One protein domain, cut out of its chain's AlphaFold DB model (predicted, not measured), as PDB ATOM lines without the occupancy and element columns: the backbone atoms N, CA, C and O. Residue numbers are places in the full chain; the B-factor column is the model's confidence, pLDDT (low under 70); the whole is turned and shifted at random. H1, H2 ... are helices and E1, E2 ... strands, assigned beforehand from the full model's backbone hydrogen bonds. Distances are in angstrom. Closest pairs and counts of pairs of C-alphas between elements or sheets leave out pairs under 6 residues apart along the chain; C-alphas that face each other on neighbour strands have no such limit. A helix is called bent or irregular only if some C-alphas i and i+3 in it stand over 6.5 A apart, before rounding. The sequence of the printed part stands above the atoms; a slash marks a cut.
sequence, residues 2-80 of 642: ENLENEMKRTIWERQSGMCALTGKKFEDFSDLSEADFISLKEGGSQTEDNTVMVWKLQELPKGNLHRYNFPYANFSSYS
ATOM      1  N   GLU A   2     150.637 192.511 194.191       44.66
ATOM      2  CA  GLU A   2     150.969 192.763 195.591       44.66
ATOM      3  C   GLU A   2     150.937 194.267 195.873       44.66
ATOM      4  O   GLU A   2     151.222 195.081 194.991       44.66
ATOM      5  N   ASN A   3     150.541 194.629 197.094       56.22
ATOM      6  CA  ASN A   3     150.621 195.994 197.592       56.22
ATOM      7  C   ASN A   3     152.092 196.420 197.595       56.22
ATOM      8  O   ASN A   3     152.787 196.217 198.585       56.22
ATOM      9  N   LEU A   4     152.548 197.009 196.487       64.56
ATOM     10  CA  LEU A   4     153.762 197.812 196.446       64.56
ATOM     11  C   LEU A   4     153.710 198.758 197.650       64.56
ATOM     12  O   LEU A   4     152.757 199.542 197.757       64.56
ATOM     13  N   GLU A   5     154.676 198.652 198.562       77.06
ATOM     14  CA  GLU A   5     154.721 199.501 199.750       77.06
ATOM     15  C   GLU A   5     154.676 200.975 199.318       77.06
ATOM     16  O   GLU A   5     155.300 201.370 198.330       77.06
ATOM     17  N   ASN A   6     153.891 201.801 200.022       79.56
ATOM     18  CA  ASN A   6     153.714 203.216 199.666       79.56
ATOM     19  C   ASN A   6     155.050 203.974 199.616       79.56
ATOM     20  O   ASN A   6     155.177 204.932 198.857       79.56
ATOM     21  N   GLU A   7     156.033 203.519 200.392       80.19
ATOM     22  CA  GLU A   7     157.411 204.002 200.365       80.19
ATOM     23  C   GLU A   7     158.068 203.734 199.003       80.19
ATOM     24  O   GLU A   7     158.512 204.674 198.353       80.19
ATOM     25  N   MET A   8     157.977 202.508 198.476       81.19
ATOM     26  CA  MET A   8     158.507 202.156 197.153       81.19
ATOM     27  C   MET A   8     157.810 202.913 196.010       81.19
ATOM     28  O   MET A   8     158.467 203.375 195.076       81.19
ATOM     29  N   LYS A   9     156.485 203.111 196.081       85.81
ATOM     30  CA  LYS A   9     155.759 203.948 195.100       85.81
ATOM     31  C   LYS A   9     156.252 205.391 195.114       85.81
ATOM     32  O   LYS A   9     156.375 206.004 194.054       85.81
ATOM     33  N   ARG A  10     156.531 205.923 196.306       85.50
ATOM     34  CA  ARG A  10     157.066 207.271 196.493       85.50
ATOM     35  C   ARG A  10     158.472 207.389 195.926       85.50
ATOM     36  O   ARG A  10     158.698 208.307 195.148       85.50
ATOM     37  N   THR A  11     159.353 206.427 196.193       85.38
ATOM     38  CA  THR A  11     160.697 206.401 195.600       85.38
ATOM     39  C   THR A  11     160.640 206.373 194.070       85.38
ATOM     40  O   THR A  11     161.350 207.126 193.406       85.38
ATOM     41  N   ILE A  12     159.755 205.558 193.481       86.88
ATOM     42  CA  ILE A  12     159.583 205.483 192.019       86.88
ATOM     43  C   ILE A  12     159.050 206.809 191.456       86.88
ATOM     44  O   ILE A  12     159.552 207.279 190.435       86.88
ATOM     45  N   TRP A  13     158.058 207.423 192.110       87.94
ATOM     46  CA  TRP A  13     157.513 208.720 191.703       87.94
ATOM     47  C   TRP A  13     158.572 209.826 191.782       87.94
ATOM     48  O   TRP A  13     158.732 210.586 190.828       87.94
ATOM     49  N   GLU A  14     159.347 209.880 192.869       86.94
ATOM     50  CA  GLU A  14     160.438 210.843 193.057       86.94
ATOM     51  C   GLU A  14     161.539 210.641 192.004       86.94
ATOM     52  O   GLU A  14     161.935 211.605 191.343       86.94
ATOM     53  N   ARG A  15     161.954 209.390 191.744       88.94
ATOM     54  CA  ARG A  15     162.912 209.053 190.676       88.94
ATOM     55  C   ARG A  15     162.431 209.561 189.317       88.94
ATOM     56  O   ARG A  15     163.169 210.223 188.591       88.94
ATOM     57  N   GLN A  16     161.170 209.307 188.979       89.88
ATOM     58  CA  GLN A  16     160.574 209.728 187.708       89.88
ATOM     59  C   GLN A  16     160.189 211.213 187.683       89.88
ATOM     60  O   GLN A  16     159.644 211.689 186.691       89.88
ATOM     61  N   SER A  17     160.479 211.972 188.750       87.75
ATOM     62  CA  SER A  17     160.092 213.385 188.902       87.75
ATOM     63  C   SER A  17     158.584 213.616 188.718       87.75
ATOM     64  O   SER A  17     158.150 214.636 188.178       87.75
ATOM     65  N   GLY A  18     157.789 212.625 189.121       85.75
ATOM     66  CA  GLY A  18     156.350 212.574 188.918       85.75
ATOM     67  C   GLY A  18     155.921 212.417 187.461       85.75
ATOM     68  O   GLY A  18     154.787 212.741 187.147       85.75
ATOM     69  N   MET A  19     156.777 211.959 186.544       88.94
ATOM     70  CA  MET A  19     156.412 211.728 185.142       88.94
ATOM     71  C   MET A  19     156.040 210.270 184.875       88.94
ATOM     72  O   MET A  19     156.590 209.349 185.466       88.94
ATOM     73  N   CYS A  20     155.132 210.056 183.928       89.00
ATOM     74  CA  CYS A  20     154.908 208.761 183.302       89.00
ATOM     75  C   CYS A  20     156.183 208.310 182.586       89.00
ATOM     76  O   CYS A  20     156.658 208.993 181.676       89.00
ATOM     77  N   ALA A  21     156.680 207.129 182.939       87.19
ATOM     78  CA  ALA A  21     157.922 206.570 182.424       87.19
ATOM     79  C   ALA A  21     157.964 206.443 180.889       87.19
ATOM     80  O   ALA A  21     159.035 206.551 180.290       87.19
ATOM     81  N   LEU A  22     156.803 206.228 180.255       86.00
ATOM     82  CA  LEU A  22     156.679 206.033 178.807       86.00
ATOM     83  C   LEU A  22     156.456 207.350 178.045       86.00
ATOM     84  O   LEU A  22     157.098 207.589 177.028       86.00
ATOM     85  N   THR A  23     155.553 208.212 178.523       84.50
ATOM     86  CA  THR A  23     155.100 209.400 177.770       84.50
ATOM     87  C   THR A  23     155.649 210.729 178.263       84.50
ATOM     88  O   THR A  23     155.483 211.734 177.576       84.50
ATOM     89  N   GLY A  24     156.246 210.772 179.454       83.94
ATOM     90  CA  GLY A  24     156.720 212.012 180.073       83.94
ATOM     91  C   GLY A  24     155.598 212.900 180.622       83.94
ATOM     92  O   GLY A  24     155.867 213.983 181.134       83.94
ATOM     93  N   LYS A  25     154.329 212.465 180.549       86.38
ATOM     94  CA  LYS A  25     153.193 213.200 181.127       86.38
ATOM     95  C   LYS A  25     153.339 213.261 182.649       86.38
ATOM     96  O   LYS A  25     153.514 212.223 183.283       86.38
ATOM     97  N   LYS A  26     153.261 214.459 183.228       86.56
ATOM     98  CA  LYS A  26     153.463 214.695 184.663       86.56
ATOM     99  C   LYS A  26     152.182 214.440 185.470       86.56
ATOM    100  O   LYS A  26     151.104 214.851 185.054       86.56
ATOM    101  N   PHE A  27     152.324 213.781 186.612       85.94
ATOM    102  CA  PHE A  27     151.347 213.687 187.690       85.94
ATOM    103  C   PHE A  27     151.568 214.878 188.626       85.94
ATOM    104  O   PHE A  27     152.701 215.117 189.054       85.94
ATOM    105  N   GLU A  28     150.519 215.660 188.883       80.06
ATOM    106  CA  GLU A  28     150.634 216.930 189.610       80.06
ATOM    107  C   GLU A  28     151.008 216.711 191.080       80.06
ATOM    108  O   GLU A  28     151.953 217.343 191.546       80.06
ATOM    109  N   ASP A  29     150.375 215.735 191.739       78.81
ATOM    110  CA  ASP A  29     150.644 215.366 193.129       78.81
ATOM    111  C   ASP A  29     150.722 213.842 193.328       78.81
ATOM    112  O   ASP A  29     150.067 213.056 192.641       78.81
ATOM    113  N   PHE A  30     151.496 213.403 194.330       74.25
ATOM    114  CA  PHE A  30     151.580 211.987 194.728       74.25
ATOM    115  C   PHE A  30     150.234 211.430 195.236       74.25
ATOM    116  O   PHE A  30     150.010 210.220 195.224       74.25
ATOM    117  N   SER A  31     149.316 212.301 195.669       69.62
ATOM    118  CA  SER A  31     147.954 211.925 196.066       69.62
ATOM    119  C   SER A  31     147.053 211.532 194.888       69.62
ATOM    120  O   SER A  31     146.100 210.789 195.107       69.62
ATOM    121  N   ASP A  32     147.388 211.938 193.657       67.19
ATOM    122  CA  ASP A  32     146.587 211.713 192.439       67.19
ATOM    123  C   ASP A  32     147.038 210.477 191.634       67.19
ATOM    124  O   ASP A  32     146.789 210.339 190.436       67.19
ATOM    125  N   LEU A  33     147.675 209.507 192.299       74.19
ATOM    126  CA  LEU A  33     148.125 208.247 191.690       74.19
ATOM    127  C   LEU A  33     146.992 207.258 191.355       74.19
ATOM    128  O   LEU A  33     147.269 206.112 191.006       74.19
ATOM    129  N   SER A  34     145.718 207.660 191.420       77.06
ATOM    130  CA  SER A  34     144.586 206.804 191.024       77.06
ATOM    131  C   SER A  34     144.606 206.418 189.540       77.06
ATOM    132  O   SER A  34     144.018 205.404 189.157       77.06
ATOM    133  N   GLU A  35     145.289 207.214 188.712       79.94
ATOM    134  CA  GLU A  35     145.427 207.021 187.262       79.94
ATOM    135  C   GLU A  35     146.781 206.403 186.857       79.94
ATOM    136  O   GLU A  35     147.038 206.184 185.667       79.94
ATOM    137  N   ALA A  36     147.642 206.105 187.835       83.50
ATOM    138  CA  ALA A  36     148.959 205.518 187.630       83.50
ATOM    139  C   ALA A  36     148.948 204.001 187.875       83.50
ATOM    140  O   ALA A  36     148.416 203.529 188.879       83.50
ATOM    141  N   ASP A  37     149.601 203.250 186.991       86.88
ATOM    142  CA  ASP A  37     149.926 201.836 187.180       86.88
ATOM    143  C   ASP A  37     151.438 201.665 187.371       86.88
ATOM    144  O   ASP A  37     152.246 202.370 186.767       86.88
ATOM    145  N   PHE A  38     151.827 200.709 188.217       86.69
ATOM    146  CA  PHE A  38     153.226 200.379 188.494       86.69
ATOM    147  C   PHE A  38     153.550 199.010 187.900       86.69
ATOM    148  O   PHE A  38     152.997 197.995 188.324       86.69
ATOM    149  N   ILE A  39     154.440 198.987 186.912       85.94
ATOM    150  CA  ILE A  39     154.734 197.805 186.101       85.94
ATOM    151  C   ILE A  39     156.151 197.322 186.384       85.94
ATOM    152  O   ILE A  39     157.093 198.114 186.363       85.94
ATOM    153  N   SER A  40     156.295 196.016 186.618       83.88
ATOM    154  CA  SER A  40     157.598 195.350 186.683       83.88
ATOM    155  C   SER A  40     158.116 195.070 185.275       83.88
ATOM    156  O   SER A  40     157.399 194.506 184.452       83.88
ATOM    157  N   LEU A  41     159.374 195.414 185.021       80.12
ATOM    158  CA  LEU A  41     160.071 195.171 183.755       80.12
ATOM    159  C   LEU A  41     160.534 193.715 183.592       80.12
ATOM    160  O   LEU A  41     160.811 193.272 182.483       80.12
ATOM    161  N   LYS A  42     160.613 192.950 184.689       74.12
ATOM    162  CA  LYS A  42     160.936 191.515 184.665       74.12
ATOM    163  C   LYS A  42     159.688 190.687 184.947       74.12
ATOM    164  O   LYS A  42     159.052 190.871 185.989       74.12
ATOM    165  N   GLU A  43     159.378 189.741 184.062       61.03
ATOM    166  CA  GLU A  43     158.330 188.744 184.293       61.03
ATOM    167  C   GLU A  43     158.719 187.833 185.473       61.03
ATOM    168  O   GLU A  43     159.762 187.182 185.459       61.03
ATOM    169  N   GLY A  44     157.902 187.819 186.534       58.69
ATOM    170  CA  GLY A  44     158.072 186.923 187.691       58.69
ATOM    171  C   GLY A  44     159.180 187.281 188.698       58.69
ATOM    172  O   GLY A  44     159.433 186.493 189.606       58.69
ATOM    173  N   GLY A  45     159.843 188.437 188.568       56.94
ATOM    174  CA  GLY A  45     160.870 188.907 189.514       56.94
ATOM    175  C   GLY A  45     160.306 189.669 190.723       56.94
ATOM    176  O   GLY A  45     159.207 190.215 190.657       56.94
ATOM    177  N   SER A  46     161.072 189.750 191.823       60.84
ATOM    178  CA  SER A  46     160.720 190.611 192.965       60.84
ATOM    179  C   SER A  46     160.643 192.073 192.518       60.84
ATOM    180  O   SER A  46     161.579 192.562 191.879       60.84
ATOM    181  N   GLN A  47     159.568 192.776 192.879       68.25
ATOM    182  CA  GLN A  47     159.430 194.208 192.621       68.25
ATOM    183  C   GLN A  47     160.500 194.970 193.404       68.25
ATOM    184  O   GLN A  47     160.400 195.137 194.614       68.25
ATOM    185  N   THR A  48     161.552 195.390 192.708       76.12
ATOM    186  CA  THR A  48     162.558 196.307 193.240       76.12
ATOM    187  C   THR A  48     162.326 197.696 192.663       76.12
ATOM    188  O   THR A  48     161.740 197.836 191.582       76.12
ATOM    189  N   GLU A  49     162.822 198.721 193.355       74.19
ATOM    190  CA  GLU A  49     162.774 200.112 192.892       74.19
ATOM    191  C   GLU A  49     163.328 200.234 191.463       74.19
ATOM    192  O   GLU A  49     162.668 200.791 190.587       74.19
ATOM    193  N   ASP A  50     164.467 199.599 191.182       75.25
ATOM    194  CA  ASP A  50     165.151 199.644 189.881       75.25
ATOM    195  C   ASP A  50     164.445 198.893 188.738       75.25
ATOM    196  O   ASP A  50     164.682 199.212 187.575       75.25
ATOM    197  N   ASN A  51     163.552 197.940 189.030       80.75
ATOM    198  CA  ASN A  51     162.854 197.142 188.007       80.75
ATOM    199  C   ASN A  51     161.372 197.505 187.854       80.75
ATOM    200  O   ASN A  51     160.661 196.830 187.111       80.75
ATOM    201  N   THR A  52     160.896 198.544 188.542       85.75
ATOM    202  CA  THR A  52     159.490 198.962 188.503       85.75
ATOM    203  C   THR A  52     159.371 200.373 187.943       85.75
ATOM    204  O   THR A  52     160.127 201.264 188.330       85.75
ATOM    205  N   VAL A  53     158.415 200.601 187.045       87.50
ATOM    206  CA  VAL A  53     158.133 201.916 186.450       87.50
ATOM    207  C   VAL A  53     156.691 202.336 186.672       87.50
ATOM    208  O   VAL A  53     155.794 201.498 186.671       87.50
ATOM    209  N   MET A  54     156.467 203.639 186.835       89.50
ATOM    210  CA  MET A  54     155.130 204.217 186.899       89.50
ATOM    211  C   MET A  54     154.691 204.669 185.502       89.50
ATOM    212  O   MET A  54     155.378 205.436 184.828       89.50
ATOM    213  N   VAL A  55     153.535 204.192 185.049       89.00
ATOM    214  CA  VAL A  55     152.938 204.541 183.756       89.00
ATOM    215  C   VAL A  55     151.484 204.964 183.922       89.00
ATOM    216  O   VAL A  55     150.870 204.759 184.963       89.00
ATOM    217  N   TRP A  56     150.911 205.555 182.881       86.19
ATOM    218  CA  TRP A  56     149.484 205.859 182.831       86.19
ATOM    219  C   TRP A  56     148.647 204.598 182.583       86.19
ATOM    220  O   TRP A  56     148.932 203.844 181.658       86.19
ATOM    221  N   LYS A  57     147.567 204.413 183.349       82.12
ATOM    222  CA  LYS A  57     146.711 203.211 183.311       82.12
ATOM    223  C   LYS A  57     146.040 202.929 181.956       82.12
ATOM    224  O   LYS A  57     145.731 201.788 181.638       82.12
ATOM    225  N   LEU A  58     145.798 203.968 181.155       76.88
ATOM    226  CA  LEU A  58     145.162 203.871 179.829       76.88
ATOM    227  C   LEU A  58     146.169 203.767 178.671       76.88
ATOM    228  O   LEU A  58     145.779 203.809 177.506       76.88
ATOM    229  N   GLN A  59     147.462 203.695 178.972       79.31
ATOM    230  CA  GLN A  59     148.518 203.713 177.973       79.31
ATOM    231  C   GLN A  59     148.764 202.302 177.420       79.31
ATOM    232  O   GLN A  59     148.979 201.363 178.186       79.31
ATOM    233  N   GLU A  60     148.802 202.153 176.094       80.62
ATOM    234  CA  GLU A  60     149.272 200.910 175.478       80.62
ATOM    235  C   GLU A  60     150.775 200.739 175.720       80.62
ATOM    236  O   GLU A  60     151.580 201.631 175.432       80.62
ATOM    237  N   LEU A  61     151.146 199.583 176.267       79.94
ATOM    238  CA  LEU A  61     152.537 199.226 176.507       79.94
ATOM    239  C   LEU A  61     153.205 198.740 175.215       79.94
ATOM    240  O   LEU A  61     152.527 198.208 174.330       79.94
ATOM    241  N   PRO A  62     154.539 198.870 175.110       76.25
ATOM    242  CA  PRO A  62     155.304 198.226 174.052       76.25
ATOM    243  C   PRO A  62     154.976 196.730 173.963       76.25
ATOM    244  O   PRO A  62     154.871 196.047 174.981       76.25
ATOM    245  N   LYS A  63     154.813 196.223 172.737       68.44
ATOM    246  CA  LYS A  63     154.574 194.796 172.494       68.44
ATOM    247  C   LYS A  63     155.880 194.021 172.679       68.44
ATOM    248  O   LYS A  63     156.874 194.375 172.055       68.44
ATOM    249  N   GLY A  64     155.851 192.951 173.473       69.62
ATOM    250  CA  GLY A  64     157.013 192.096 173.740       69.62
ATOM    251  C   GLY A  64     157.628 192.338 175.118       69.62
ATOM    252  O   GLY A  64     156.939 192.767 176.043       69.62
ATOM    253  N   ASN A  65     158.919 192.036 175.255       75.62
ATOM    254  CA  ASN A  65     159.640 192.202 176.514       75.62
ATOM    255  C   ASN A  65     159.763 193.691 176.877       75.62
ATOM    256  O   ASN A  65     160.122 194.536 176.056       75.62
ATOM    257  N   LEU A  66     159.452 194.026 178.130       81.44
ATOM    258  CA  LEU A  66     159.521 195.397 178.630       81.44
ATOM    259  C   LEU A  66     160.946 195.718 179.089       81.44
ATOM    260  O   LEU A  66     161.315 195.469 180.234       81.44
ATOM    261  N   HIS A  67     161.745 196.298 178.198       83.50
ATOM    262  CA  HIS A  67     163.106 196.730 178.514       83.50
ATOM    263  C   HIS A  67     163.161 198.152 179.083       83.50
ATOM    264  O   HIS A  67     162.245 198.958 178.896       83.50
ATOM    265  N   ARG A  68     164.257 198.489 179.778       84.88
ATOM    266  CA  ARG A  68     164.425 199.803 180.427       84.88
ATOM    267  C   ARG A  68     164.494 200.938 179.400       84.88
ATOM    268  O   ARG A  68     163.970 202.019 179.666       84.88
ATOM    269  N   TYR A  69     165.042 200.695 178.204       84.00
ATOM    270  CA  TYR A  69     165.099 201.700 177.131       84.00
ATOM    271  C   TYR A  69     163.725 202.067 176.560       84.00
ATOM    272  O   TYR A  69     163.594 203.131 175.953       84.00
ATOM    273  N   ASN A  70     162.690 201.250 176.782       84.56
ATOM    274  CA  ASN A  70     161.327 201.573 176.364       84.56
ATOM    275  C   ASN A  70     160.739 202.724 177.195       84.56
ATOM    276  O   ASN A  70     159.738 203.312 176.797       84.56
ATOM    277  N   PHE A  71     161.352 203.057 178.337       88.06
ATOM    278  CA  PHE A  71     160.845 204.026 179.302       88.06
ATOM    279  C   PHE A  71     161.840 205.180 179.516       88.06
ATOM    280  O   PHE A  71     162.497 205.258 180.558       88.06
ATOM    281  N   PRO A  72     161.970 206.107 178.548       82.25
ATOM    282  CA  PRO A  72     162.996 207.151 178.577       82.25
ATOM    283  C   PRO A  72     162.844 208.138 179.746       82.25
ATOM    284  O   PRO A  72     163.829 208.747 180.151       82.25
ATOM    285  N   TYR A  73     161.643 208.274 180.316       86.06
ATOM    286  CA  TYR A  73     161.358 209.175 181.441       86.06
ATOM    287  C   TYR A  73     161.421 208.474 182.805       86.06
ATOM    288  O   TYR A  73     161.090 209.067 183.829       86.06
ATOM    289  N   ALA A  74     161.829 207.199 182.844       84.88
ATOM    290  CA  ALA A  74     161.925 206.441 184.086       84.88
ATOM    291  C   ALA A  74     163.084 206.885 185.001       84.88
ATOM    292  O   ALA A  74     163.064 206.550 186.188       84.88
ATOM    293  N   ASN A  75     164.067 207.612 184.452       82.50
ATOM    294  CA  ASN A  75     165.253 208.139 185.141       82.50
ATOM    295  C   ASN A  75     165.989 207.092 185.998       82.50
ATOM    296  O   ASN A  75     166.277 207.325 187.171       82.50
ATOM    297  N   PHE A  76     166.274 205.917 185.438       83.19
ATOM    298  CA  PHE A  76     167.030 204.880 186.144       83.19
ATOM    299  C   PHE A  76     168.430 205.383 186.529       83.19
ATOM    300  O   PHE A  76     169.239 205.708 185.662       83.19
ATOM    301  N   SER A  77     168.733 205.409 187.828       71.19
ATOM    302  CA  SER A  77     170.015 205.877 188.376       71.19
ATOM    303  C   SER A  77     171.198 204.964 188.038       71.19
ATOM    304  O   SER A  77     172.336 205.423 188.025       71.19
ATOM    305  N   SER A  78     170.929 203.687 187.758       74.12
ATOM    306  CA  SER A  78     171.913 202.636 187.468       74.12
ATOM    307  C   SER A  78     171.994 202.244 185.983       74.12
ATOM    308  O   SER A  78     172.752 201.343 185.643       74.12
ATOM    309  N   TYR A  79     171.245 202.899 185.084       82.62
ATOM    310  CA  TYR A  79     171.147 202.483 183.678       82.62
ATOM    311  C   TYR A  79     172.230 203.114 182.805       82.62
ATOM    312  O   TYR A  79     172.064 204.204 182.245       82.62
ATOM    313  N   SER A  80     173.357 202.413 182.716       83.00
ATOM    314  CA  SER A  80     174.496 202.796 181.889       83.00
ATOM    315  C   SER A  80     174.194 202.648 180.390       83.00
ATOM    316  O   SER A  80     173.217 202.025 179.965       83.00
TER     317      SER A  80
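Overview. This is residues 2 to 80 of the 642 residues of an uncharacterized protein of Ignavibacteria bacterium (UniProt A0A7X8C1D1). With little regular structure, this is a rounded body of loops round a two-stranded hairpin, E1 and E2; H1 packs on one side, mostly over E2, and the loop of residues 58 to 72 passes on the other. The printed part has 79 residues, with two named helices and two named strands in the order H1, H2, E1, E2; the sheet E1 - E2 is antiparallel, and the class is mixed, helices and strands, with only 26 of the 79 residues in named elements. The whole is compact, radius of gyration of the C-alphas 11.5 A, spanning 30 by 24 by 23 A.

Arrangement. H1, residues 6 to 15, and H2, residues 30 to 35, are close but not clearly touching, about perpendicular at 87 degrees; their closest C-alphas, Trp 13 and Phe 30, are 7.4 A apart. E1, residues 36 to 40, and E2, residues 52 to 56, form an antiparallel hairpin at 147 degrees, with N 37 and O 55 within hydrogen-bond range at 2.8 A. The closest C-alphas of H1 and E2, Ile 12 and Val 53, are 6.8 A apart. Every O i to N i+4 pair is within range in H1; H2 has 0 of 2, and 0 of 3 for i+3.

Along the chain. H1 begins at C-alpha 6 (153.714, 203.216, 199.666) and measures 14.1 A, H2 10.9 A. H2 is irregular, C-alphas 31 and 34 being 7.9 A apart. E1 and E2 measure 13.4 A each; E2 ends at C-alpha 56 (149.484, 205.859, 182.831).

Size, cuts and confidence. The printed part has no cut. H1 to H2 and E1 to E2 are long links. Residues 2 to 4, 31 to 32, 43 to 47 and 63 to 64 have pLDDT under 70.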